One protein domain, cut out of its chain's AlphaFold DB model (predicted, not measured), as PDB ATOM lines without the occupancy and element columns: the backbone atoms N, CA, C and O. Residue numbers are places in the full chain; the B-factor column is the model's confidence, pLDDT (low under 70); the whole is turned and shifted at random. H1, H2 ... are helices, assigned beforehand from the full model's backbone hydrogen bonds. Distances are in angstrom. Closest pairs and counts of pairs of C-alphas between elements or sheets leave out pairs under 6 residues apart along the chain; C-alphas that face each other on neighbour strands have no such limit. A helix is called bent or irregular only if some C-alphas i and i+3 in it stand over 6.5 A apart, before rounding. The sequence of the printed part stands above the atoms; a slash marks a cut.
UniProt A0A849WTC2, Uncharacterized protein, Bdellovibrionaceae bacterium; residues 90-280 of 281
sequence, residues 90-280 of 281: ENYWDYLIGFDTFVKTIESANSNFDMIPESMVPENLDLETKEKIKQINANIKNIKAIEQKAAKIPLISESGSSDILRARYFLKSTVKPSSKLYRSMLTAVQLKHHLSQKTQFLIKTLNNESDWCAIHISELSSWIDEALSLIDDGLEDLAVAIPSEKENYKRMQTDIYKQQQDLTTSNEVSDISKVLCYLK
ATOM      1  N   GLU A  90     501.874 255.162 459.682       67.44
ATOM      2  CA  GLU A  90     502.335 255.294 458.292       67.44
ATOM      3  C   GLU A  90     503.009 254.029 457.715       67.44
ATOM      4  O   GLU A  90     503.004 253.845 456.500       67.44
ATOM      5  N   ASN A  91     503.468 253.094 458.560       62.16
ATOM      6  CA  ASN A  91     504.081 251.822 458.139       62.16
ATOM      7  C   ASN A  91     503.103 250.624 458.123       62.16
ATOM      8  O   ASN A  91     503.521 249.467 458.175       62.16
ATOM      9  N   TYR A  92     501.796 250.891 458.048       66.75
ATOM     10  CA  TYR A  92     500.685 249.927 458.116       66.75
ATOM     11  C   TYR A  92     500.910 248.600 457.364       66.75
ATOM     12  O   TYR A  92     500.682 247.512 457.898       66.75
ATOM     13  N   TRP A  93     501.376 248.686 456.117       63.53
ATOM     14  CA  TRP A  93     501.553 247.527 455.240       63.53
ATOM     15  C   TRP A  93     502.689 246.605 455.674       63.53
ATOM     16  O   TRP A  93     502.568 245.386 455.554       63.53
ATOM     17  N   ASP A  94     503.760 247.165 456.228       64.25
ATOM     18  CA  ASP A  94     504.894 246.376 456.697       64.25
ATOM     19  C   ASP A  94     504.526 245.545 457.935       64.25
ATOM     20  O   ASP A  94     505.011 244.422 458.085       64.25
ATOM     21  N   TYR A  95     503.599 246.032 458.771       67.06
ATOM     22  CA  TYR A  95     503.057 245.260 459.892       67.06
ATOM     23  C   TYR A  95     502.202 244.081 459.432       67.06
ATOM     24  O   TYR A  95     502.326 242.997 459.994       67.06
ATOM     25  N   LEU A  96     501.365 244.260 458.403       67.56
ATOM     26  CA  LEU A  96     500.531 243.173 457.869       67.56
ATOM     27  C   LEU A  96     501.361 242.077 457.215       67.56
ATOM     28  O   LEU A  96     501.139 240.897 457.480       67.56
ATOM     29  N   ILE A  97     502.338 242.465 456.395       65.62
ATOM     30  CA  ILE A  97     503.262 241.521 455.756       65.62
ATOM     31  C   ILE A  97     504.083 240.780 456.821       65.62
ATOM     32  O   ILE A  97     504.293 239.568 456.731       65.62
ATOM     33  N   GLY A  98     504.527 241.499 457.854       59.56
ATOM     34  CA  GLY A  98     505.226 240.899 458.983       59.56
ATOM     35  C   GLY A  98     504.334 239.974 459.817       59.56
ATOM     36  O   GLY A  98     504.815 238.948 460.280       59.56
ATOM     37  N   PHE A  99     503.036 240.259 459.961       65.81
ATOM     38  CA  PHE A  99     502.116 239.360 460.661       65.81
ATOM     39  C   PHE A  99     501.873 238.060 459.890       65.81
ATOM     40  O   PHE A  99     502.006 236.976 460.449       65.81
ATOM     41  N   ASP A 100     501.615 238.155 458.585       69.06
ATOM     42  CA  ASP A 100     501.458 236.988 457.707       69.06
ATOM     43  C   ASP A 100     502.704 236.081 457.722       69.06
ATOM     44  O   ASP A 100     502.607 234.856 457.681       69.06
ATOM     45  N   THR A 101     503.885 236.687 457.873       66.19
ATOM     46  CA  THR A 101     505.158 235.980 458.054       66.19
ATOM     47  C   THR A 101     505.212 235.148 459.337       66.19
ATOM     48  O   THR A 101     505.786 234.063 459.307       66.19
ATOM     49  N   PHE A 102     504.672 235.641 460.456       64.25
ATOM     50  CA  PHE A 102     504.665 234.887 461.719       64.25
ATOM     51  C   PHE A 102     503.754 233.660 461.654       64.25
ATOM     52  O   PHE A 102     503.963 232.696 462.381       64.25
ATOM     53  N   VAL A 103     502.740 233.712 460.791       63.16
ATOM     54  CA  VAL A 103     501.668 232.718 460.722       63.16
ATOM     55  C   VAL A 103     501.947 231.644 459.673       63.16
ATOM     56  O   VAL A 103     501.605 230.478 459.865       63.16
ATOM     57  N   LYS A 104     502.535 232.014 458.533       66.00
ATOM     58  CA  LYS A 104     502.812 231.062 457.456       66.00
ATOM     59  C   LYS A 104     504.096 230.293 457.728       66.00
ATOM     60  O   LYS A 104     505.149 230.883 457.961       66.00
ATOM     61  N   THR A 105     504.016 228.969 457.596       54.47
ATOM     62  CA  THR A 105     505.173 228.073 457.638       54.47
ATOM     63  C   THR A 105     506.211 228.538 456.625       54.47
ATOM     64  O   THR A 105     505.950 228.604 455.422       54.47
ATOM     65  N   ILE A 106     507.386 228.919 457.117       52.91
ATOM     66  CA  ILE A 106     508.471 229.392 456.268       52.91
ATOM     67  C   ILE A 106     509.131 228.178 455.616       52.91
ATOM     68  O   ILE A 106     509.712 227.345 456.306       52.91
ATOM     69  N   GLU A 107     509.068 228.095 454.285       52.38
ATOM     70  CA  GLU A 107     510.010 227.281 453.510       52.38
ATOM     71  C   GLU A 107     511.427 227.678 453.933       52.38
ATOM     72  O   GLU A 107     511.759 228.867 453.893       52.38
ATOM     73  N   SER A 108     512.206 226.704 454.422       49.59
ATOM     74  CA  SER A 108     513.445 226.928 455.176       49.59
ATOM     75  C   SER A 108     514.285 228.041 454.557       49.59
ATOM     76  O   SER A 108     514.750 227.920 453.421       49.59
ATOM     77  N   ALA A 109     514.500 229.133 455.290       51.62
ATOM     78  CA  ALA A 109     515.448 230.129 454.821       51.62
ATOM     79  C   ALA A 109     516.844 229.502 454.767       51.62
ATOM     80  O   ALA A 109     517.240 228.781 455.685       51.62
ATOM     81  N   ASN A 110     517.602 229.838 453.719       53.44
ATOM     82  CA  ASN A 110     519.026 229.523 453.563       53.44
ATOM     83  C   ASN A 110     519.873 230.313 454.582       53.44
ATOM     84  O   ASN A 110     520.706 231.144 454.230       53.44
ATOM     85  N   SER A 111     519.610 230.105 455.869       57.28
ATOM     86  CA  SER A 111     520.432 230.582 456.970       57.28
ATOM     87  C   SER A 111     521.495 229.527 457.253       57.28
ATOM     88  O   SER A 111     521.174 228.422 457.683       57.28
ATOM     89  N   ASN A 112     522.767 229.891 457.082       65.69
ATOM     90  CA  ASN A 112     523.910 229.050 457.462       65.69
ATOM     91  C   ASN A 112     524.146 229.010 458.984       65.69
ATOM     92  O   ASN A 112     525.172 228.515 459.436       65.69
ATOM     93  N   PHE A 113     523.241 229.580 459.785       67.38
ATOM     94  CA  PHE A 113     523.361 229.565 461.234       67.38
ATOM     95  C   PHE A 113     522.740 228.300 461.820       67.38
ATOM     96  O   PHE A 113     521.517 228.154 461.804       67.38
ATOM     97  N   ASP A 114     523.588 227.443 462.376       71.00
ATOM     98  CA  ASP A 114     523.207 226.377 463.298       71.00
ATOM     99  C   ASP A 114     523.481 226.846 464.730       71.00
ATOM    100  O   ASP A 114     524.541 227.411 465.004       71.00
ATOM    101  N   MET A 115     522.524 226.643 465.639       69.19
ATOM    102  CA  MET A 115     522.738 226.944 467.060       69.19
ATOM    103  C   MET A 115     523.754 225.982 467.671       69.19
ATOM    104  O   MET A 115     524.583 226.397 468.471       69.19
ATOM    105  N   ILE A 116     523.680 224.709 467.278       71.38
ATOM    106  CA  ILE A 116     524.624 223.659 467.653       71.38
ATOM    107  C   ILE A 116     525.304 223.209 466.352       71.38
ATOM    108  O   ILE A 116     524.716 222.416 465.613       71.38
ATOM    109  N   PRO A 117     526.494 223.737 466.016       75.56
ATOM    110  CA  PRO A 117     527.238 223.318 464.833       75.56
ATOM    111  C   PRO A 117     527.455 221.805 464.832       75.56
ATOM    112  O   PRO A 117     527.719 221.221 465.880       75.56
ATOM    113  N   GLU A 118     527.423 221.168 463.660       79.19
ATOM    114  CA  GLU A 118     527.647 219.717 463.546       79.19
ATOM    115  C   GLU A 118     529.009 219.291 464.125       79.19
ATOM    116  O   GLU A 118     529.124 218.233 464.732       79.19
ATOM    117  N   SER A 119     530.016 220.169 464.059       76.88
ATOM    118  CA  SER A 119     531.333 219.963 464.674       76.88
ATOM    119  C   SER A 119     531.320 219.902 466.205       76.88
ATOM    120  O   SER A 119     532.289 219.443 466.799       76.88
ATOM    121  N   MET A 120     530.267 220.408 466.851       71.44
ATOM    122  CA  MET A 120     530.083 220.353 468.304       71.44
ATOM    123  C   MET A 120     529.263 219.136 468.740       71.44
ATOM    124  O   MET A 120     529.059 218.960 469.934       71.44
ATOM    125  N   VAL A 121     528.780 218.307 467.808       77.31
ATOM    126  CA  VAL A 121     527.974 217.117 468.107       77.31
ATOM    127  C   VAL A 121     528.901 215.903 468.255       77.31
ATOM    128  O   VAL A 121     529.499 215.480 467.266       77.31
ATOM    129  N   PRO A 122     529.029 215.296 469.452       76.06
ATOM    130  CA  PRO A 122     529.864 214.122 469.654       76.06
ATOM    131  C   PRO A 122     529.461 212.951 468.750       76.06
ATOM    132  O   PRO A 122     528.281 212.612 468.607       76.06
ATOM    133  N   GLU A 123     530.457 212.274 468.175       80.44
ATOM    134  CA  GLU A 123     530.233 211.136 467.276       80.44
ATOM    135  C   GLU A 123     529.523 209.963 467.967       80.44
ATOM    136  O   GLU A 123     528.783 209.223 467.317       80.44
ATOM    137  N   ASN A 124     529.698 209.821 469.282       80.56
ATOM    138  CA  ASN A 124     529.144 208.742 470.097       80.56
ATOM    139  C   ASN A 124     527.686 208.960 470.540       80.56
ATOM    140  O   ASN A 124     527.140 208.093 471.222       80.56
ATOM    141  N   LEU A 125     527.052 210.077 470.170       77.75
ATOM    142  CA  LEU A 125     525.625 210.270 470.426       77.75
ATOM    143  C   LEU A 125     524.784 209.275 469.620       77.75
ATOM    144  O   LEU A 125     525.086 208.960 468.460       77.75
ATOM    145  N   ASP A 126     523.702 208.811 470.238       81.69
ATOM    146  CA  ASP A 126     522.712 207.978 469.575       81.69
ATOM    147  C   ASP A 126     521.995 208.754 468.451       81.69
ATOM    148  O   ASP A 126     522.001 209.988 468.390       81.69
ATOM    149  N   LEU A 127     521.398 208.010 467.518       84.00
ATOM    150  CA  LEU A 127     520.743 208.584 466.340       84.00
ATOM    151  C   LEU A 127     519.544 209.471 466.698       84.00
ATOM    152  O   LEU A 127     519.319 210.464 466.012       84.00
ATOM    153  N   GLU A 128     518.802 209.142 467.760       77.38
ATOM    154  CA  GLU A 128     517.632 209.912 468.190       77.38
ATOM    155  C   GLU A 128     518.065 211.297 468.680       77.38
ATOM    156  O   GLU A 128     517.526 212.315 468.243       77.38
ATOM    157  N   THR A 129     519.104 211.359 469.513       71.81
ATOM    158  CA  THR A 129     519.661 212.621 470.009       71.81
ATOM    159  C   THR A 129     520.225 213.486 468.880       71.81
ATOM    160  O   THR A 129     519.982 214.695 468.844       71.81
ATOM    161  N   LYS A 130     520.942 212.888 467.920       76.50
ATOM    162  CA  LYS A 130     521.454 213.615 466.742       76.50
ATOM    163  C   LYS A 130     520.325 214.195 465.890       76.50
ATOM    164  O   LYS A 130     520.446 215.318 465.404       76.50
ATOM    165  N   GLU A 131     519.227 213.462 465.734       78.50
ATOM    166  CA  GLU A 131     518.059 213.942 464.997       78.50
ATOM    167  C   GLU A 131     517.359 215.095 465.730       78.50
ATOM    168  O   GLU A 131     517.043 216.111 465.110       78.50
ATOM    169  N   LYS A 132     517.232 215.018 467.062       70.31
ATOM    170  CA  LYS A 132     516.727 216.130 467.886       70.31
ATOM    171  C   LYS A 132     517.579 217.395 467.724       70.31
ATOM    172  O   LYS A 132     517.032 218.479 467.546       70.31
ATOM    173  N   ILE A 133     518.911 217.281 467.703       69.88
ATOM    174  CA  ILE A 133     519.807 218.432 467.462       69.88
ATOM    175  C   ILE A 133     519.551 219.069 466.089       69.88
ATOM    176  O   ILE A 133     519.459 220.295 465.981       69.88
ATOM    177  N   LYS A 134     519.375 218.258 465.037       79.38
ATOM    178  CA  LYS A 134     519.028 218.763 463.698       79.38
ATOM    179  C   LYS A 134     517.689 219.497 463.694       79.38
ATOM    180  O   LYS A 134     517.599 220.572 463.102       79.38
ATOM    181  N   GLN A 135     516.679 218.958 464.375       70.94
ATOM    182  CA  GLN A 135     515.368 219.599 464.505       70.94
ATOM    183  C   GLN A 135     515.463 220.950 465.225       70.94
ATOM    184  O   GLN A 135     514.897 221.934 464.752       70.94
ATOM    185  N   ILE A 136     516.244 221.044 466.307       70.50
ATOM    186  CA  ILE A 136     516.493 222.313 467.012       70.50
ATOM    187  C   ILE A 136     517.128 223.343 466.071       70.50
ATOM    188  O   ILE A 136     516.652 224.476 465.975       70.50
ATOM    189  N   ASN A 137     518.177 222.957 465.340       73.50
ATOM    190  CA  ASN A 137     518.837 223.844 464.381       73.50
ATOM    191  C   ASN A 137     517.883 224.306 463.272       73.50
ATOM    192  O   ASN A 137     517.866 225.491 462.932       73.50
ATOM    193  N   ALA A 138     517.051 223.406 462.741       74.38
ATOM    194  CA  ALA A 138     516.026 223.747 461.758       74.38
ATOM    195  C   ALA A 138     515.005 224.753 462.322       74.38
ATOM    196  O   ALA A 138     514.722 225.771 461.685       74.38
ATOM    197  N   ASN A 139     514.521 224.533 463.546       70.44
ATOM    198  CA  ASN A 139     513.585 225.437 464.216       70.44
ATOM    199  C   ASN A 139     514.188 226.834 464.417       70.44
ATOM    200  O   ASN A 139     513.529 227.841 464.168       70.44
ATOM    201  N   ILE A 140     515.466 226.920 464.780       70.25
ATOM    202  CA  ILE A 140     516.149 228.205 464.979       70.25
ATOM    203  C   ILE A 140     516.394 228.933 463.660       70.25
ATOM    204  O   ILE A 140     516.251 230.157 463.605       70.25
ATOM    205  N   LYS A 141     516.706 228.212 462.578       73.94
ATOM    206  CA  LYS A 141     516.758 228.802 461.231       73.94
ATOM    207  C   LYS A 141     515.408 229.395 460.842       73.94
ATOM    208  O   LYS A 141     515.376 230.512 460.324       73.94
ATOM    209  N   ASN A 142     514.313 228.706 461.152       71.12
ATOM    210  CA  ASN A 142     512.964 229.217 460.915       71.12
ATOM    211  C   ASN A 142     512.681 230.472 461.755       71.12
ATOM    212  O   ASN A 142     512.209 231.462 461.202       71.12
ATOM    213  N   ILE A 143     513.055 230.497 463.039       70.50
ATOM    214  CA  ILE A 143     512.925 231.694 463.893       70.50
ATOM    215  C   ILE A 143     513.728 232.869 463.318       70.50
ATOM    216  O   ILE A 143     513.197 233.968 463.182       70.50
ATOM    217  N   LYS A 144     514.979 232.652 462.894       71.50
ATOM    218  CA  LYS A 144     515.783 233.709 462.253       71.50
ATOM    219  C   LYS A 144     515.174 234.198 460.943       71.50
ATOM    220  O   LYS A 144     515.228 235.388 460.647       71.50
ATOM    221  N   ALA A 145     514.585 233.302 460.157       73.31
ATOM    222  CA  ALA A 145     513.885 233.666 458.932       73.31
ATOM    223  C   ALA A 145     512.662 234.547 459.213       73.31
ATOM    224  O   ALA A 145     512.429 235.532 458.507       73.31
ATOM    225  N   ILE A 146     511.907 234.206 460.262       72.06
ATOM    226  CA  ILE A 146     510.807 235.019 460.779       72.06
ATOM    227  C   ILE A 146     511.343 236.395 461.185       72.06
ATOM    228  O   ILE A 146     510.818 237.401 460.719       72.06
ATOM    229  N   GLU A 147     512.413 236.465 461.983       71.38
ATOM    230  CA  GLU A 147     513.014 237.735 462.420       71.38
ATOM    231  C   GLU A 147     513.453 238.614 461.239       71.38
ATOM    232  O   GLU A 147     513.196 239.819 461.238       71.38
ATOM    233  N   GLN A 148     514.070 238.022 460.210       74.19
ATOM    234  CA  GLN A 148     514.492 238.732 458.999       74.19
ATOM    235  C   GLN A 148     513.309 239.305 458.220       74.19
ATOM    236  O   GLN A 148     513.337 240.458 457.796       74.19
ATOM    237  N   LYS A 149     512.244 238.526 458.039       71.38
ATOM    238  CA  LYS A 149     511.034 238.993 457.351       71.38
ATOM    239  C   LYS A 149     510.263 240.016 458.197       71.38
ATOM    240  O   LYS A 149     509.749 240.997 457.663       71.38
ATOM    241  N   ALA A 150     510.281 239.863 459.518       75.88
ATOM    242  CA  ALA A 150     509.766 240.828 460.483       75.88
ATOM    243  C   ALA A 150     510.708 242.027 460.698       75.88
ATOM    244  O   ALA A 150     510.405 242.900 461.516       75.88
ATOM    245  N   ALA A 151     511.842 242.133 459.989       77.69
ATOM    246  CA  ALA A 151     512.801 243.227 460.162       77.69
ATOM    247  C   ALA A 151     512.152 244.606 459.981       77.69
ATOM    248  O   ALA A 151     512.519 245.543 460.687       77.69
ATOM    249  N   LYS A 152     511.138 244.696 459.114       79.44
ATOM    250  CA  LYS A 152     510.397 245.931 458.834       79.44
ATOM    251  C   LYS A 152     509.471 246.394 459.962       79.44
ATOM    252  O   LYS A 152     509.152 247.574 460.036       79.44
ATOM    253  N   ILE A 153     509.057 245.495 460.855       85.31
ATOM    254  CA  ILE A 153     508.306 245.879 462.053       85.31
ATOM    255  C   ILE A 153     509.290 246.604 462.991       85.31
ATOM    256  O   ILE A 153     510.313 246.021 463.327       85.31
ATOM    257  N   PRO A 154     509.074 247.846 463.444       86.00
ATOM    258  CA  PRO A 154     509.928 248.478 464.448       86.00
ATOM    259  C   PRO A 154     510.073 247.631 465.715       86.00
ATOM    260  O   PRO A 154     509.104 247.078 466.232       86.00
ATOM    261  N   LEU A 155     511.302 247.561 466.225       89.38
ATOM    262  CA  LEU A 155     511.569 247.042 467.560       89.38
ATOM    263  C   LEU A 155     511.320 248.162 468.574       89.38
ATOM    264  O   LEU A 155     511.874 249.252 468.439       89.38
ATOM    265  N   ILE A 156     510.498 247.887 469.580       93.25
ATOM    266  CA  ILE A 156     510.166 248.831 470.653       93.25
ATOM    267  C   ILE A 156     511.040 248.598 471.890       93.25
ATOM    268  O   ILE A 156     511.556 247.497 472.103       93.25
ATOM    269  N   SER A 157     511.176 249.636 472.717       93.69
ATOM    270  CA  SER A 157     511.796 249.545 474.043       93.69
ATOM    271  C   SER A 157     510.911 248.783 475.040       93.69
ATOM    272  O   SER A 157     509.732 248.544 474.784       93.69
ATOM    273  N   GLU A 158     511.459 248.469 476.217       90.06
ATOM    274  CA  GLU A 158     510.702 247.890 477.339       90.06
ATOM    275  C   GLU A 158     509.496 248.757 477.739       90.06
ATOM    276  O   GLU A 158     508.373 248.275 477.870       90.06
ATOM    277  N   SER A 159     509.702 250.072 477.866       91.69
ATOM    278  CA  SER A 159     508.617 251.013 478.162       91.69
ATOM    279  C   SER A 159     507.566 251.040 477.049       91.69
ATOM    280  O   SER A 159     506.371 251.093 477.331       91.69
ATOM    281  N   GLY A 160     508.003 250.937 475.789       95.12
ATOM    282  CA  GLY A 160     507.113 250.824 474.639       95.12
ATOM    283  C   GLY A 160     506.276 249.544 474.667       95.12
ATOM    284  O   GLY A 160     505.110 249.585 474.295       95.12
ATOM    285  N   SER A 161     506.820 248.427 475.161       95.00
ATOM    286  CA  SER A 161     506.087 247.160 475.326       95.00
ATOM    287  C   SER A 161     504.867 247.330 476.233       95.00
ATOM    288  O   SER A 161     503.754 246.941 475.876       95.00
ATOM    289  N   SER A 162     505.033 248.020 477.367       96.62
ATOM    290  CA  SER A 162     503.920 248.329 478.276       96.62
ATOM    291  C   SER A 162     502.829 249.168 477.596       96.62
ATOM    292  O   SER A 162     501.638 248.868 477.719       96.62
ATOM    293  N   ASP A 163     503.233 250.172 476.817       97.62
ATOM    294  CA  ASP A 163     502.318 251.023 476.057       97.62
ATOM    295  C   ASP A 163     501.568 250.243 474.966       97.62
ATOM    296  O   ASP A 163     500.357 250.403 474.804       97.62
ATOM    297  N   ILE A 164     502.239 249.331 474.260       97.06
ATOM    298  CA  ILE A 164     501.606 248.473 473.250       97.06
ATOM    299  C   ILE A 164     500.608 247.505 473.888       97.06
ATOM    300  O   ILE A 164     499.499 247.342 473.369       97.06
ATOM    301  N   LEU A 165     500.930 246.915 475.041       96.50
ATOM    302  CA  LEU A 165     499.983 246.089 475.795       96.50
ATOM    303  C   LEU A 165     498.743 246.889 476.222       96.50
ATOM    304  O   LEU A 165     497.619 246.399 476.075       96.50
ATOM    305  N   ARG A 166     498.919 248.136 476.679       97.19
ATOM    306  CA  ARG A 166     497.805 249.049 476.996       97.19
ATOM    307  C   ARG A 166     496.966 249.378 475.765       97.19
ATOM    308  O   ARG A 166     495.741 249.273 475.821       97.19
ATOM    309  N   ALA A 167     497.595 249.699 474.639       96.75
ATOM    310  CA  ALA A 167     496.891 249.965 473.388       96.75
ATOM    311  C   ALA A 167     496.055 248.754 472.933       96.75
ATOM    312  O   ALA A 167     494.864 248.888 472.642       96.75
ATOM    313  N   ARG A 168     496.640 247.547 472.957       96.88
ATOM    314  CA  ARG A 168     495.933 246.290 472.651       96.88
ATOM    315  C   ARG A 168     494.750 246.060 473.593       96.88
ATOM    316  O   ARG A 168     493.681 245.666 473.129       96.88
ATOM    317  N   TYR A 169     494.918 246.337 474.888       96.31
ATOM    318  CA  TYR A 169     493.855 246.211 475.885       96.31
ATOM    319  C   TYR A 169     492.625 247.060 475.528       96.31
ATOM    320  O   TYR A 169     491.514 246.530 475.494       96.31
ATOM    321  N   PHE A 170     492.809 248.338 475.176       94.88
ATOM    322  CA  PHE A 170     491.690 249.222 474.820       94.88
ATOM    323  C   PHE A 170     490.981 248.819 473.521       94.88
ATOM    324  O   PHE A 170     489.777 249.054 473.382       94.88
ATOM    325  N   LEU A 171     491.697 248.183 472.588       95.25
ATOM    326  CA  LEU A 171     491.130 247.698 471.328       95.25
ATOM    327  C   LEU A 171     490.454 246.327 471.447       95.25
ATOM    328  O   LEU A 171     489.628 245.993 470.596       95.25
ATOM    329  N   LYS A 172     490.750 245.535 472.486       94.75
ATOM    330  CA  LYS A 172     490.259 244.152 472.629       94.75
ATOM    331  C   LYS A 172     488.739 244.045 472.491       94.75
ATOM    332  O   LYS A 172     488.256 243.185 471.756       94.75
ATOM    333  N   SER A 173     487.997 244.944 473.142       89.31
ATOM    334  CA  SER A 173     486.527 244.948 473.156       89.31
ATOM    335  C   SER A 173     485.872 245.671 471.973       89.31
ATOM    336  O   SER A 173     484.651 245.794 471.946       89.31
ATOM    337  N   THR A 174     486.651 246.221 471.041       90.81
ATOM    338  CA  THR A 174     486.091 246.896 469.860       90.81
ATOM    339  C   THR A 174     485.556 245.867 468.867       90.81
ATOM    340  O   THR A 174     486.107 244.770 468.767       90.81
ATOM    341  N   VAL A 175     484.488 246.197 468.132       90.75
ATOM    342  CA  VAL A 175     483.900 245.270 467.140       90.75
ATOM    343  C   VAL A 175     484.191 245.674 465.697       90.75
ATOM    344  O   VAL A 175     484.043 244.863 464.786       90.75
ATOM    345  N   LYS A 176     484.629 246.918 465.469       90.75
ATOM    346  CA  LYS A 176     484.938 247.424 464.129       90.75
ATOM    347  C   LYS A 176     486.114 246.674 463.486       90.75
ATOM    348  O   LYS A 176     487.179 246.602 464.102       90.75
ATOM    349  N   PRO A 177     485.981 246.239 462.216       91.38
ATOM    350  CA  PRO A 177     487.066 245.606 461.465       91.38
ATOM    351  C   PRO A 177     488.372 246.406 461.473       91.38
ATOM    352  O   PRO A 177     489.434 245.833 461.672       91.38
ATOM    353  N   SER A 178     488.305 247.735 461.338       89.06
ATOM    354  CA  SER A 178     489.488 248.607 461.369       89.06
ATOM    355  C   SER A 178     490.213 248.590 462.718       89.06
ATOM    356  O   SER A 178     491.438 248.520 462.755       89.06
ATOM    357  N   SER A 179     489.472 248.609 463.828       92.00
ATOM    358  CA  SER A 179     490.048 248.542 465.174       92.00
ATOM    359  C   SER A 179     490.676 247.178 465.454       92.00
ATOM    360  O   SER A 179     491.736 247.108 466.077       92.00
ATOM    361  N   LYS A 180     490.066 246.096 464.951       94.38
ATOM    362  CA  LYS A 180     490.645 244.750 465.030       94.38
ATOM    363  C   LYS A 180     491.909 244.630 464.192       94.38
ATOM    364  O   LYS A 180     492.924 244.149 464.685       94.38
ATOM    365  N   LEU A 181     491.896 245.174 462.979       91.81
ATOM    366  CA  LEU A 181     493.078 245.209 462.128       91.81
ATOM    367  C   LEU A 181     494.229 245.952 462.810       91.81
ATOM    368  O   LEU A 181     495.355 245.464 462.839       91.81
ATOM    369  N   TYR A 182     493.923 247.083 463.451       92.69
ATOM    370  CA  TYR A 182     494.908 247.836 464.211       92.69
ATOM    371  C   TYR A 182     495.446 247.055 465.423       92.69
ATOM    372  O   TYR A 182     496.658 246.987 465.615       92.69
ATOM    373  N   ARG A 183     494.587 246.379 466.202       94.75
ATOM    374  CA  ARG A 183     495.036 245.512 467.312       94.75
ATOM    375  C   ARG A 183     495.927 244.366 466.825       94.75
ATOM    376  O   ARG A 183     496.917 244.059 467.491       94.75
ATOM    377  N   SER A 184     495.629 243.773 465.670       93.06
ATOM    378  CA  SER A 184     496.469 242.732 465.067       93.06
ATOM    379  C   SER A 184     497.870 243.260 464.714       93.06
ATOM    380  O   SER A 184     498.874 242.627 465.035       93.06
ATOM    381  N   MET A 185     497.982 244.486 464.195       91.81
ATOM    382  CA  MET A 185     499.293 245.112 463.945       91.81
ATOM    383  C   MET A 185     500.100 245.344 465.210       91.81
ATOM    384  O   MET A 185     501.287 245.031 465.259       91.81
ATOM    385  N   LEU A 186     499.455 245.874 466.249       93.94
ATOM    386  CA  LEU A 186     500.101 246.072 467.542       93.94
ATOM    387  C   LEU A 186     500.518 244.731 468.161       93.94
ATOM    388  O   LEU A 186     501.539 244.648 468.836       93.94
ATOM    389  N   THR A 187     499.774 243.660 467.877       94.00
ATOM    390  CA  THR A 187     500.153 242.290 468.235       94.00
ATOM    391  C   THR A 187     501.408 241.833 467.485       94.00
ATOM    392  O   THR A 187     502.294 241.265 468.113       94.00
ATOM    393  N   ALA A 188     501.559 242.155 466.196       90.69
ATOM    394  CA  ALA A 188     502.786 241.880 465.435       90.69
ATOM    395  C   ALA A 188     504.016 242.589 466.035       90.69
ATOM    396  O   ALA A 188     505.092 242.000 466.156       90.69
ATOM    397  N   VAL A 189     503.848 243.853 466.442       92.44
ATOM    398  CA  VAL A 189     504.884 244.637 467.133       92.44
ATOM    399  C   VAL A 189     505.262 243.986 468.464       92.44
ATOM    400  O   VAL A 189     506.448 243.781 468.731       92.44
ATOM    401  N   GLN A 190     504.265 243.621 469.277       93.88
ATOM    402  CA  GLN A 190     504.483 242.954 470.561       93.88
ATOM    403  C   GLN A 190     505.212 241.620 470.384       93.88
ATOM    404  O   GLN A 190     506.163 241.336 471.108       93.88
ATOM    405  N   LEU A 191     504.797 240.826 469.396       90.88
ATOM    406  CA  LEU A 191     505.405 239.539 469.087       90.88
ATOM    407  C   LEU A 191     506.867 239.705 468.667       90.88
ATOM    408  O   LEU A 191     507.730 238.999 469.181       90.88
ATOM    409  N   LYS A 192     507.182 240.681 467.805       89.75
ATOM    410  CA  LYS A 192     508.576 240.969 467.444       89.75
ATOM    411  C   LYS A 192     509.421 241.330 468.665       89.75
ATOM    412  O   LYS A 192     510.545 240.847 468.786       89.75
ATOM    413  N   HIS A 193     508.907 242.187 469.544       91.38
ATOM    414  CA  HIS A 193     509.611 242.559 470.769       91.38
ATOM    415  C   HIS A 193     509.866 241.334 471.659       91.38
ATOM    416  O   HIS A 193     511.007 241.091 472.050       91.38
ATOM    417  N   HIS A 194     508.829 240.525 471.882       88.56
ATOM    418  CA  HIS A 194     508.885 239.291 472.667       88.56
ATOM    419  C   HIS A 194     509.919 238.290 472.135       88.56
ATOM    420  O   HIS A 194     510.747 237.778 472.889       88.56
ATOM    421  N   LEU A 195     509.925 238.055 470.820       85.19
ATOM    422  CA  LEU A 195     510.910 237.189 470.170       85.19
ATOM    423  C   LEU A 195     512.323 237.772 470.298       85.19
ATOM    424  O   LEU A 195     513.227 237.085 470.761       85.19
ATOM    425  N   SER A 196     512.511 239.061 469.992       83.88
ATOM    426  CA  SER A 196     513.832 239.701 470.024       83.88
ATOM    427  C   SER A 196     514.481 239.679 471.410       83.88
ATOM    428  O   SER A 196     515.696 239.492 471.498       83.88
ATOM    429  N   GLN A 197     513.725 239.898 472.489       82.12
ATOM    430  CA  GLN A 197     514.286 239.874 473.843       82.12
ATOM    431  C   GLN A 197     514.822 238.494 474.213       82.12
ATOM    432  O   GLN A 197     515.897 238.362 474.804       82.12
ATOM    433  N   LYS A 198     514.079 237.454 473.843       76.62
ATOM    434  CA  LYS A 198     514.380 236.083 474.242       76.62
ATOM    435  C   LYS A 198     515.392 235.426 473.313       76.62
ATOM    436  O   LYS A 198     516.267 234.732 473.818       76.62
ATOM    437  N   THR A 199     515.412 235.765 472.022       72.75
ATOM    438  CA  THR A 199     516.542 235.451 471.133       72.75
ATOM    439  C   THR A 199     517.842 236.034 471.692       72.75
ATOM    440  O   THR A 199     518.847 235.332 471.773       72.75
ATOM    441  N   GLN A 200     517.843 237.293 472.148       73.31
ATOM    442  CA  GLN A 200     519.035 237.899 472.755       73.31
ATOM    443  C   GLN A 200     519.438 237.231 474.073       73.31
ATOM    444  O   GLN A 200     520.632 237.066 474.319       73.31
ATOM    445  N   PHE A 201     518.471 236.852 474.911       73.81
ATOM    446  CA  PHE A 201     518.737 236.084 476.126       73.81
ATOM    447  C   PHE A 201     519.374 234.730 475.796       73.81
ATOM    448  O   PHE A 201     520.452 234.439 476.303       73.81
ATOM    449  N   LEU A 202     518.777 233.960 474.880       68.88
ATOM    450  CA  LEU A 202     519.307 232.670 474.435       68.88
ATOM    451  C   LEU A 202     520.724 232.812 473.874       68.88
ATOM    452  O   LEU A 202     521.618 232.098 474.311       68.88
ATOM    453  N   ILE A 203     520.969 233.776 472.980       67.44
ATOM    454  CA  ILE A 203     522.308 234.026 472.423       67.44
ATOM    455  C   ILE A 203     523.317 234.379 473.526       67.44
ATOM    456  O   ILE A 203     524.439 233.880 473.501       67.44
ATOM    457  N   LYS A 204     522.949 235.224 474.499       69.81
ATOM    458  CA  LYS A 204     523.838 235.577 475.619       69.81
ATOM    459  C   LYS A 204     524.174 234.361 476.477       69.81
ATOM    460  O   LYS A 204     525.347 234.160 476.775       69.81
ATOM    461  N   THR A 205     523.178 233.553 476.827       67.31
ATOM    462  CA  THR A 205     523.372 232.330 477.616       67.31
ATOM    463  C   THR A 205     524.213 231.304 476.860       67.31
ATOM    464  O   THR A 205     525.047 230.639 477.459       67.31
ATOM    465  N   LEU A 206     524.061 231.212 475.537       63.31
ATOM    466  CA  LEU A 206     524.848 230.308 474.692       63.31
ATOM    467  C   LEU A 206     526.287 230.789 474.474       63.31
ATOM    468  O   LEU A 206     527.196 229.972 474.397       63.31
ATOM    469  N   ASN A 207     526.534 232.096 474.415       65.38
ATOM    470  CA  ASN A 207     527.901 232.618 474.317       65.38
ATOM    471  C   ASN A 207     528.676 232.500 475.643       65.38
ATOM    472  O   ASN A 207     529.901 232.592 475.643       65.38
ATOM    473  N   ASN A 208     527.977 232.294 476.761       64.25
ATOM    474  CA  ASN A 208     528.569 231.969 478.052       64.25
ATOM    475  C   ASN A 208     528.580 230.440 478.226       64.25
ATOM    476  O   ASN A 208     527.658 229.856 478.789       64.25
ATOM    477  N   GLU A 209     529.641 229.779 477.753       56.84
ATOM    478  CA  GLU A 209     529.825 228.313 477.826       56.84
ATOM    479  C   GLU A 209     529.627 227.726 479.243       56.84
ATOM    480  O   GLU A 209     529.282 226.554 479.419       56.84
ATOM    481  N   SER A 210     529.785 228.545 480.292       55.50
ATOM    482  CA  SER A 210     529.532 228.151 481.679       55.50
ATOM    483  C   SER A 210     528.054 227.885 481.997       55.50
ATOM    484  O   SER A 210     527.783 227.074 482.890       55.50
ATOM    485  N   ASP A 211     527.115 228.479 481.253       60.59
ATOM    486  CA  ASP A 211     525.709 228.642 481.657       60.59
ATOM    487  C   ASP A 211     524.717 227.867 480.772       60.59
ATOM    488  O   ASP A 211     523.507 228.011 480.919       60.59
ATOM    489  N   TRP A 212     525.184 226.981 479.886       61.03
ATOM    490  CA  TRP A 212     524.302 226.208 478.992       61.03
ATOM    491  C   TRP A 212     523.286 225.335 479.740       61.03
ATOM    492  O   TRP A 212     522.151 225.169 479.298       61.03
ATOM    493  N   CYS A 213     523.666 224.837 480.919       61.91
ATOM    494  CA  CYS A 213     522.768 224.105 481.815       61.91
ATOM    495  C   CYS A 213     521.764 224.994 482.564       61.91
ATOM    496  O   CYS A 213     520.840 224.467 483.180       61.91
ATOM    497  N   ALA A 214     521.943 226.317 482.547       59.75
ATOM    498  CA  ALA A 214     521.055 227.272 483.205       59.75
ATOM    499  C   ALA A 214     519.860 227.675 482.325       59.75
ATOM    500  O   ALA A 214     518.993 228.415 482.785       59.75
ATOM    501  N   ILE A 215     519.778 227.187 481.078       63.91
ATOM    502  CA  ILE A 215     518.573 227.349 480.260       63.91
ATOM    503  C   ILE A 215     517.458 226.513 480.896       63.91
ATOM    504  O   ILE A 215     517.349 225.301 480.686       63.91
ATOM    505  N   HIS A 216     516.629 227.176 481.698       62.75
ATOM    506  CA  HIS A 216     515.452 226.573 482.293       62.75
ATOM    507  C   HIS A 216     514.405 226.328 481.207       62.75
ATOM    508  O   HIS A 216     513.779 227.237 480.673       62.75
ATOM    509  N   ILE A 217     514.194 225.055 480.906       63.25
ATOM    510  CA  ILE A 217     513.190 224.531 479.970       63.25
ATOM    511  C   ILE A 217     511.801 225.134 480.186       63.25
ATOM    512  O   ILE A 217     511.108 225.462 479.227       63.25
ATOM    513  N   SER A 218     511.415 225.319 481.446       66.56
ATOM    514  CA  SER A 218     510.150 225.949 481.815       66.56
ATOM    515  C   SER A 218     510.039 227.388 481.307       66.56
ATOM    516  O   SER A 218     508.958 227.810 480.910       66.56
ATOM    517  N   GLU A 219     511.144 228.136 481.274       69.44
ATOM    518  CA  GLU A 219     511.168 229.506 480.754       69.44
ATOM    519  C   GLU A 219     511.053 229.534 479.228       69.44
ATOM    520  O   GLU A 219     510.390 230.416 478.685       69.44
ATOM    521  N   LEU A 220     511.657 228.560 478.537       69.88
ATOM    522  CA  LEU A 220     511.530 228.422 477.086       69.88
ATOM    523  C   LEU A 220     510.099 228.031 476.691       69.88
ATOM    524  O   LEU A 220     509.545 228.628 475.774       69.88
ATOM    525  N   SER A 221     509.493 227.077 477.407       68.81
ATOM    526  CA  SER A 221     508.094 226.684 477.192       68.81
ATOM    527  C   SER A 221     507.153 227.871 477.387       68.81
ATOM    528  O   SER A 221     506.404 228.197 476.475       68.81
ATOM    529  N   SER A 222     507.259 228.572 478.525       77.81
ATOM    530  CA  SER A 222     506.440 229.760 478.817       77.81
ATOM    531  C   SER A 222     506.594 230.832 477.741       77.81
ATOM    532  O   SER A 222     505.621 231.448 477.321       77.81
ATOM    533  N   TRP A 223     507.821 231.041 477.254       81.00
ATOM    534  CA  TRP A 223     508.082 231.993 476.182       81.00
ATOM    535  C   TRP A 223     507.366 231.622 474.879       81.00
ATOM    536  O   TRP A 223     506.756 232.497 474.256       81.00
ATOM    537  N   ILE A 224     507.440 230.350 474.472       79.25
ATOM    538  CA  ILE A 224     506.762 229.864 473.266       79.25
ATOM    539  C   ILE A 224     505.248 229.962 473.444       79.25
ATOM    540  O   ILE A 224     504.580 230.474 472.553       79.25
ATOM    541  N   ASP A 225     504.713 229.567 474.599       81.19
ATOM    542  CA  ASP A 225     503.285 229.680 474.910       81.19
ATOM    543  C   ASP A 225     502.785 231.128 474.792       81.19
ATOM    544  O   ASP A 225     501.753 231.390 474.170       81.19
ATOM    545  N   GLU A 226     503.541 232.093 475.318       86.56
ATOM    546  CA  GLU A 226     503.229 233.519 475.182       86.56
ATOM    547  C   GLU A 226     503.286 233.985 473.718       86.56
ATOM    548  O   GLU A 226     502.418 234.739 473.273       86.56
ATOM    549  N   ALA A 227     504.270 233.517 472.943       87.00
ATOM    550  CA  ALA A 227     504.381 233.839 471.522       87.00
ATOM    551  C   ALA A 227     503.197 233.273 470.720       87.00
ATOM    552  O   ALA A 227     502.578 234.003 469.946       87.00
ATOM    553  N   LEU A 228     502.846 232.002 470.935       85.38
ATOM    554  CA  LEU A 228     501.713 231.340 470.286       85.38
ATOM    555  C   LEU A 228     500.388 232.005 470.670       85.38
ATOM    556  O   LEU A 228     499.555 232.245 469.798       85.38
ATOM    557  N   SER A 229     500.225 232.399 471.937       89.75
ATOM    558  CA  SER A 229     499.051 233.149 472.396       89.75
ATOM    559  C   SER A 229     498.919 234.506 471.698       89.75
ATOM    560  O   SER A 229     497.813 234.888 471.318       89.75
ATOM    561  N   LEU A 230     500.026 235.225 471.472       91.81
ATOM    562  CA  LEU A 230     500.007 236.464 470.689       91.81
ATOM    563  C   LEU A 230     499.611 236.207 469.231       91.81
ATOM    564  O   LEU A 230     498.839 236.984 468.672       91.81
ATOM    565  N   ILE A 231     500.111 235.137 468.607       90.00
ATOM    566  CA  ILE A 231     499.734 234.802 467.227       90.00
ATOM    567  C   ILE A 231     498.236 234.479 467.150       90.00
ATOM    568  O   ILE A 231     497.554 235.013 466.275       90.00
ATOM    569  N   ASP A 232     497.708 233.684 468.085       90.62
ATOM    570  CA  ASP A 232     496.279 233.354 468.150       90.62
ATOM    571  C   ASP A 232     495.403 234.610 468.302       90.62
ATOM    572  O   ASP A 232     494.495 234.835 467.499       90.62
ATOM    573  N   ASP A 233     495.750 235.493 469.248       92.94
ATOM    574  CA  ASP A 233     495.095 236.793 469.461       92.94
ATOM    575  C   ASP A 233     495.041 237.627 468.166       92.94
ATOM    576  O   ASP A 233     494.024 238.244 467.833       92.94
ATOM    577  N   GLY A 234     496.161 237.686 467.441       93.06
ATOM    578  CA  GLY A 234     496.264 238.470 466.215       93.06
ATOM    579  C   GLY A 234     495.480 237.862 465.053       93.06
ATOM    580  O   GLY A 234     494.918 238.613 464.253       93.06
ATOM    581  N   LEU A 235     495.396 236.529 464.974       92.81
ATOM    582  CA  LEU A 235     494.599 235.807 463.980       92.81
ATOM    583  C   LEU A 235     493.100 235.959 464.215       92.81
ATOM    584  O   LEU A 235     492.355 236.161 463.253       92.81
ATOM    585  N   GLU A 236     492.660 235.920 465.474       94.69
ATOM    586  CA  GLU A 236     491.270 236.196 465.837       94.69
ATOM    587  C   GLU A 236     490.857 237.595 465.351       94.69
ATOM    588  O   GLU A 236     489.809 237.774 464.722       94.69
ATOM    589  N   ASP A 237     491.714 238.591 465.577       95.12
ATOM    590  CA  ASP A 237     491.465 239.954 465.124       95.12
ATOM    591  C   ASP A 237     491.472 240.072 463.588       95.12
ATOM    592  O   ASP A 237     490.611 240.759 463.027       95.12
ATOM    593  N   LEU A 238     492.372 239.373 462.881       92.94
ATOM    594  CA  LEU A 238     492.373 239.339 461.413       92.94
ATOM    595  C   LEU A 238     491.122 238.678 460.834       92.94
ATOM    596  O   LEU A 238     490.588 239.157 459.834       92.94
ATOM    597  N   ALA A 239     490.607 237.630 461.474       93.50
ATOM    598  CA  ALA A 239     489.376 236.960 461.064       93.50
ATOM    599  C   ALA A 239     488.145 237.880 461.119       93.50
ATOM    600  O   ALA A 239     487.202 237.701 460.343       93.50
ATOM    601  N   VAL A 240     488.153 238.872 462.015       94.88
ATOM    602  CA  VAL A 240     487.130 239.927 462.074       94.88
ATOM    603  C   VAL A 240     487.434 241.051 461.080       94.88
ATOM    604  O   VAL A 240     486.521 241.560 460.429       94.88
ATOM    605  N   ALA A 241     488.702 241.441 460.952       93.31
ATOM    606  CA  ALA A 241     489.131 242.540 460.094       93.31
ATOM    607  C   ALA A 241     488.998 242.246 458.592       93.31
ATOM    608  O   ALA A 241     488.649 243.142 457.821       93.31
ATOM    609  N   ILE A 242     489.269 241.004 458.180       92.50
ATOM    610  CA  ILE A 242     489.293 240.546 456.786       92.50
ATOM    611  C   ILE A 242     488.396 239.299 456.669       92.50
ATOM    612  O   ILE A 242     488.885 238.168 456.597       92.50
ATOM    613  N   PRO A 243     487.058 239.469 456.645       91.50
ATOM    614  CA  PRO A 243     486.124 238.342 456.689       91.50
ATOM    615  C   PRO A 243     486.267 237.344 455.533       91.50
ATOM    616  O   PRO A 243     485.930 236.174 455.703       91.50
ATOM    617  N   SER A 244     486.777 237.777 454.373       92.38
ATOM    618  CA  SER A 244     487.030 236.905 453.217       92.38
ATOM    619  C   SER A 244     488.083 235.826 453.491       92.38
ATOM    620  O   SER A 244     488.021 234.759 452.892       92.38
ATOM    621  N   GLU A 245     489.008 236.076 454.419       89.88
ATOM    622  CA  GLU A 245     490.101 235.167 454.797       89.88
ATOM    623  C   GLU A 245     489.834 234.453 456.135       89.88
ATOM    624  O   GLU A 245     490.676 233.713 456.640       89.88
ATOM    625  N   LYS A 246     488.644 234.628 456.724       91.62
ATOM    626  CA  LYS A 246     488.291 234.105 458.055       91.62
ATOM    627  C   LYS A 246     488.577 232.613 458.230       91.62
ATOM    628  O   LYS A 246     489.128 232.207 459.250       91.62
ATOM    629  N   GLU A 247     488.202 231.791 457.253       92.56
ATOM    630  CA  GLU A 247     488.429 230.341 457.324       92.56
ATOM    631  C   GLU A 247     489.912 229.977 457.164       92.56
ATOM    632  O   GLU A 247     490.366 228.961 457.686       92.56
ATOM    633  N   ASN A 248     490.698 230.823 456.497       87.19
ATOM    634  CA  ASN A 248     492.142 230.662 456.426       87.19
ATOM    635  C   ASN A 248     492.786 230.901 457.800       87.19
ATOM    636  O   ASN A 248     493.501 230.033 458.295       87.19
ATOM    637  N   TYR A 249     492.432 232.004 458.465       90.06
ATOM    638  CA  TYR A 249     492.940 232.314 459.803       90.06
ATOM    639  C   TYR A 249     492.524 231.277 460.849       90.06
ATOM    640  O   TYR A 249     493.359 230.856 461.640       90.06
ATOM    641  N   LYS A 250     491.288 230.766 460.807       89.81
ATOM    642  CA  LYS A 250     490.865 229.671 461.698       89.81
ATOM    643  C   LYS A 250     491.670 228.385 461.510       89.81
ATOM    644  O   LYS A 250     491.944 227.685 462.484       89.81
ATOM    645  N   ARG A 251     492.027 228.044 460.265       88.44
ATOM    646  CA  ARG A 251     492.901 226.889 459.999       88.44
ATOM    647  C   ARG A 251     494.273 227.112 460.626       88.44
ATOM    648  O   ARG A 251     494.733 226.245 461.356       88.44
ATOM    649  N   MET A 252     494.847 228.300 460.443       85.25
ATOM    650  CA  MET A 252     496.120 228.681 461.064       85.25
ATOM    651  C   MET A 252     496.060 228.626 462.600       85.25
ATOM    652  O   MET A 252     496.967 228.081 463.217       85.25
ATOM    653  N   GLN A 253     494.970 229.094 463.219       86.19
ATOM    654  CA  GLN A 253     494.752 228.949 464.666       86.19
ATOM    655  C   GLN A 253     494.729 227.476 465.082       86.19
ATOM    656  O   GLN A 253     495.375 227.090 466.050       86.19
ATOM    657  N   THR A 254     494.028 226.626 464.328       87.25
ATOM    658  CA  THR A 254     493.971 225.181 464.604       87.25
ATOM    659  C   THR A 254     495.360 224.541 464.551       87.25
ATOM    660  O   THR A 254     495.670 223.680 465.373       87.25
ATOM    661  N   ASP A 255     496.202 224.957 463.605       81.50
ATOM    662  CA  ASP A 255     497.570 224.453 463.488       81.50
ATOM    663  C   ASP A 255     498.463 224.943 464.640       81.50
ATOM    664  O   ASP A 255     499.249 224.159 465.167       81.50
ATOM    665  N   ILE A 256     498.273 226.180 465.114       78.06
ATOM    666  CA  ILE A 256     498.930 226.705 466.325       78.06
ATOM    667  C   ILE A 256     498.526 225.905 467.565       78.06
ATOM    668  O   ILE A 256     499.392 225.510 468.343       78.06
ATOM    669  N   TYR A 257     497.235 225.607 467.736       80.50
ATOM    670  CA  TYR A 257     496.763 224.801 468.864       80.50
ATOM    671  C   TYR A 257     497.368 223.395 468.861       80.50
ATOM    672  O   TYR A 257     497.751 222.896 469.917       80.50
ATOM    673  N   LYS A 258     497.502 222.770 467.684       80.81
ATOM    674  CA  LYS A 258     498.198 221.481 467.557       80.81
ATOM    675  C   LYS A 258     499.664 221.601 467.955       80.81
ATOM    676  O   LYS A 258     500.115 220.815 468.772       80.81
ATOM    677  N   GLN A 259     500.376 222.613 467.456       73.25
ATOM    678  CA  GLN A 259     501.776 222.846 467.827       73.25
ATOM    679  C   GLN A 259     501.943 223.069 469.333       73.25
ATOM    680  O   GLN A 259     502.866 222.528 469.933       73.25
ATOM    681  N   GLN A 260     501.037 223.816 469.965       72.31
ATOM    682  CA  GLN A 260     501.054 224.022 471.411       72.31
ATOM    683  C   GLN A 260     500.812 222.717 472.180       72.31
ATOM    684  O   GLN A 260     501.462 222.448 473.193       72.31
ATOM    685  N   GLN A 261     499.892 221.883 471.693       75.56
ATOM    686  CA  GLN A 261     499.622 220.572 472.271       75.56
ATOM    687  C   GLN A 261     500.817 219.625 472.109       75.56
ATOM    688  O   GLN A 261     501.176 218.933 473.061       75.56
ATOM    689  N   ASP A 262     501.470 219.632 470.950       69.38
ATOM    690  CA  ASP A 262     502.677 218.849 470.691       69.38
ATOM    691  C   ASP A 262     503.821 219.305 471.611       69.38
ATOM    692  O   ASP A 262     504.448 218.473 472.256       69.38
ATOM    693  N   LEU A 263     504.021 220.614 471.793       65.12
ATOM    694  CA  LEU A 263     505.031 221.172 472.707       65.12
ATOM    695  C   LEU A 263     504.787 220.833 474.184       65.12
ATOM    696  O   LEU A 263     505.738 220.676 474.945       65.12
ATOM    697  N   THR A 264     503.524 220.733 474.604       64.62
ATOM    698  CA  THR A 264     503.160 220.386 475.991       64.62
ATOM    699  C   THR A 264     503.140 218.881 476.247       64.62
ATOM    700  O   THR A 264     503.309 218.455 477.389       64.62
ATOM    701  N   THR A 265     502.939 218.064 475.209       60.66
ATOM    702  CA  THR A 265     502.966 216.596 475.314       60.66
ATOM    703  C   THR A 265     504.337 215.999 475.027       60.66
ATOM    704  O   THR A 265     504.631 214.906 475.523       60.66
ATOM    705  N   SER A 266     505.200 216.690 474.282       54.56
ATOM    706  CA  SER A 266     506.558 216.231 474.042       54.56
ATOM    707  C   SER A 266     507.458 216.536 475.248       54.56
ATOM    708  O   SER A 266     507.576 217.655 475.742       54.56
ATOM    709  N   ASN A 267     508.165 215.507 475.723       51.84
ATOM    710  CA  ASN A 267     509.306 215.673 476.628       51.84
ATOM    711  C   ASN A 267     510.512 216.332 475.918       51.84
ATOM    712  O   ASN A 267     511.597 216.387 476.496       51.84
ATOM    713  N   GLU A 268     510.375 216.826 474.680       51.34
ATOM    714  CA  GLU A 268     511.506 217.287 473.866       51.34
ATOM    715  C   GLU A 268     512.220 218.461 474.520       51.34
ATOM    716  O   GLU A 268     513.445 218.514 474.493       51.34
ATOM    717  N   VAL A 269     511.496 219.353 475.202       49.69
ATOM    718  CA  VAL A 269     512.136 220.471 475.901       49.69
ATOM    719  C   VAL A 269     513.000 219.960 477.067       49.69
ATOM    720  O   VAL A 269     514.123 220.427 477.232       49.69
ATOM    721  N   SER A 270     512.556 218.920 477.798       52.97
ATOM    722  CA  SER A 270     513.357 218.192 478.811       52.97
ATOM    723  C   SER A 270     514.646 217.611 478.229       52.97
ATOM    724  O   SER A 270     515.697 217.615 478.875       52.97
ATOM    725  N   ASP A 271     514.580 217.148 476.986       57.22
ATOM    726  CA  ASP A 271     515.705 216.529 476.303       57.22
ATOM    727  C   ASP A 271     516.707 217.563 475.765       57.22
ATOM    728  O   ASP A 271     517.906 217.303 475.816       57.22
ATOM    729  N   ILE A 272     516.281 218.774 475.380       58.38
ATOM    730  CA  ILE A 272     517.186 219.858 474.942       58.38
ATOM    731  C   ILE A 272     518.183 220.242 476.043       58.38
ATOM    732  O   ILE A 272     519.383 220.321 475.785       58.38
ATOM    733  N   SER A 273     517.725 220.447 477.283       60.41
ATOM    734  CA  SER A 273     518.629 220.792 478.394       60.41
ATOM    735  C   SER A 273     519.573 219.642 478.740       60.41
ATOM    736  O   SER A 273     520.754 219.873 478.993       60.41
ATOM    737  N   LYS A 274     519.098 218.388 478.681       63.09
ATOM    738  CA  LYS A 274     519.962 217.211 478.873       63.09
ATOM    739  C   LYS A 274     521.044 217.135 477.803       63.09
ATOM    740  O   LYS A 274     522.191 216.877 478.149       63.09
ATOM    741  N   VAL A 275     520.697 217.381 476.541       63.62
ATOM    742  CA  VAL A 275     521.647 217.401 475.422       63.62
ATOM    743  C   VAL A 275     522.661 218.527 475.603       63.62
ATOM    744  O   VAL A 275     523.858 218.261 475.585       63.62
ATOM    745  N   LEU A 276     522.217 219.756 475.880       64.12
ATOM    746  CA  LEU A 276     523.107 220.899 476.118       64.12
ATOM    747  C   LEU A 276     524.027 220.686 477.335       64.12
ATOM    748  O   LEU A 276     525.203 221.036 477.286       64.12
ATOM    749  N   CYS A 277     523.533 220.055 478.404       65.06
ATOM    750  CA  CYS A 277     524.357 219.676 479.552       65.06
ATOM    751  C   CYS A 277     525.309 218.512 479.266       65.06
ATOM    752  O   CYS A 277     526.376 218.443 479.875       65.06
ATOM    753  N   TYR A 278     524.938 217.593 478.375       63.00
ATOM    754  CA  TYR A 278     525.806 216.498 477.955       63.00
ATOM    755  C   TYR A 278     526.980 217.020 477.124       63.00
ATOM    756  O   TYR A 278     528.107 216.609 477.367       63.00
ATOM    757  N   LEU A 279     526.739 217.988 476.232       59.66
ATOM    758  CA  LEU A 279     527.772 218.651 475.423       59.66
ATOM    759  C   LEU A 279     528.809 219.440 476.246       59.66
ATOM    760  O   LEU A 279     529.863 219.782 475.722       59.66
ATOM    761  N   LYS A 280     528.528 219.734 477.524       61.94
ATOM    762  CA  LYS A 280     529.463 220.407 478.441       61.94
ATOM    763  C   LYS A 280     530.513 219.459 479.052       61.94
ATOM    764  O   LYS A 280     531.481 219.942 479.640       61.94
TER     765      LYS A 280
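What this domain is: This is residues 90 to 280 of the 281 residues of an uncharacterized protein of Bdellovibrionaceae bacterium (UniProt A0A849WTC2). Three long helices, H4, H6 and H7, lie side by side in a bowed row with H6 in the middle, neighbours running opposite ways; H1 crosses one face of that row, and H3 folds back beside H4. H2 leads away from H1 along the length of the domain to the end where short H5 and H8 pack together, and the long link of residues 104 to 126 joins H1 to the start of H2. The printed part has 191 residues with eight named helices, H1 to H8 in order along the chain, and no named strand; its class is all helix. It is compact, with a radius of gyration of the C-alphas of 18.0 A, and elongated, spanning 59 by 35 by 29 A.

Where its parts are: Start with the longest helix, H4, residues 177 to 207: find C-alpha 177 at (487.066, 245.606, 461.465) and follow it 44.7 A to C-alpha 207 at (527.901, 232.618, 474.317). Before it comes H3, residues 158 to 172, and after it H5, residues 209 to 214. H6, residues 217 to 241, runs 36.0 A, and H7, residues 243 to 265, runs 33.2 A. H8, residues 268 to 278, ends at C-alpha 278, (525.806, 216.498, 477.955). Go back to the first printed residue for H1, residues 90 to 103, with C-alpha 90 at (502.335, 255.294, 458.292); then H2, residues 127 to 152, runs 39.5 A. Four helices are irregular: C-alphas 90 and 93 of H1 are 8.4 A apart, 149 and 152 of H2 7.1 A, 210 and 213 of H5 7.9 A, and 244 and 247 of H7 7.9 A.

How they stand to each other: H4 is the hub, touching five other helices. Look first at H6, which touches it at a shallow tilt of 19 degrees, opposite ways; the closest C-alphas are those of Pro 177 and Ala 241, 3.9 A apart. H6 and H7 form a helical hairpin at a shallow tilt of 13 degrees, closest at the C-alphas of Ala 239 and Lys 246, 4.3 A, while H4 and H7 stay apart. H3 and H4 are a hairpin too, at 31 degrees, with the C-alphas of Arg 168 and Arg 183 closest at 5.5 A; only residues 179 to 193 of H4 touch H3. H1 touches residues 184 to 189 of H4 alone, at a steep tilt of 64 degrees, with the C-alphas of Phe 99 and Ala 188 5.4 A apart. H1 and H2 are a hairpin at 14 degrees, closest at the C-alphas of Gly 98 and Ala 150, 4.8 A; only residues 146 to 152 of H2 touch H1. H2 and H4 only just touch, with 3 pairs of C-alphas within 8 A, the closest being those of Ala 150 and Lys 192 at 7.1 A. H5 touches H4 only at the corner, the C-alphas of Thr 205 and Asp 211 being closest at 5.9 A. It also touches H8, with the C-alphas of Cys 213 and Cys 277 closest at 5.2 A, at a shallow tilt of 34.5 degrees, only just short of steep. Residues 217 to 221 of H6 alone touch H8; the closest C-alphas are those of Ile 217 and Val 269, 5.8 A. Every O i to N i+4 pair is within hydrogen-bond range in H3, H4 and H6, against 9 of 10 in H1, 21 of 22 in H2, 17 of 19 in H7, 6 of 7 in H8 and 0 of 2 in H5, where 1 of 3 O i to N i+3 pairs is within range.

The domain as a whole: The two C-alphas farthest apart are those of Asn 124 and Lys 176, 59.0 A. The printed part has no cut. The link from H1 to H2 is long, with 23 residues, and the other six links are tight. The mean pLDDT of the printed part is 77.2; look for values under 70 at residues 90 to 113, 115, 133, 202 to 221 and 262 to 280.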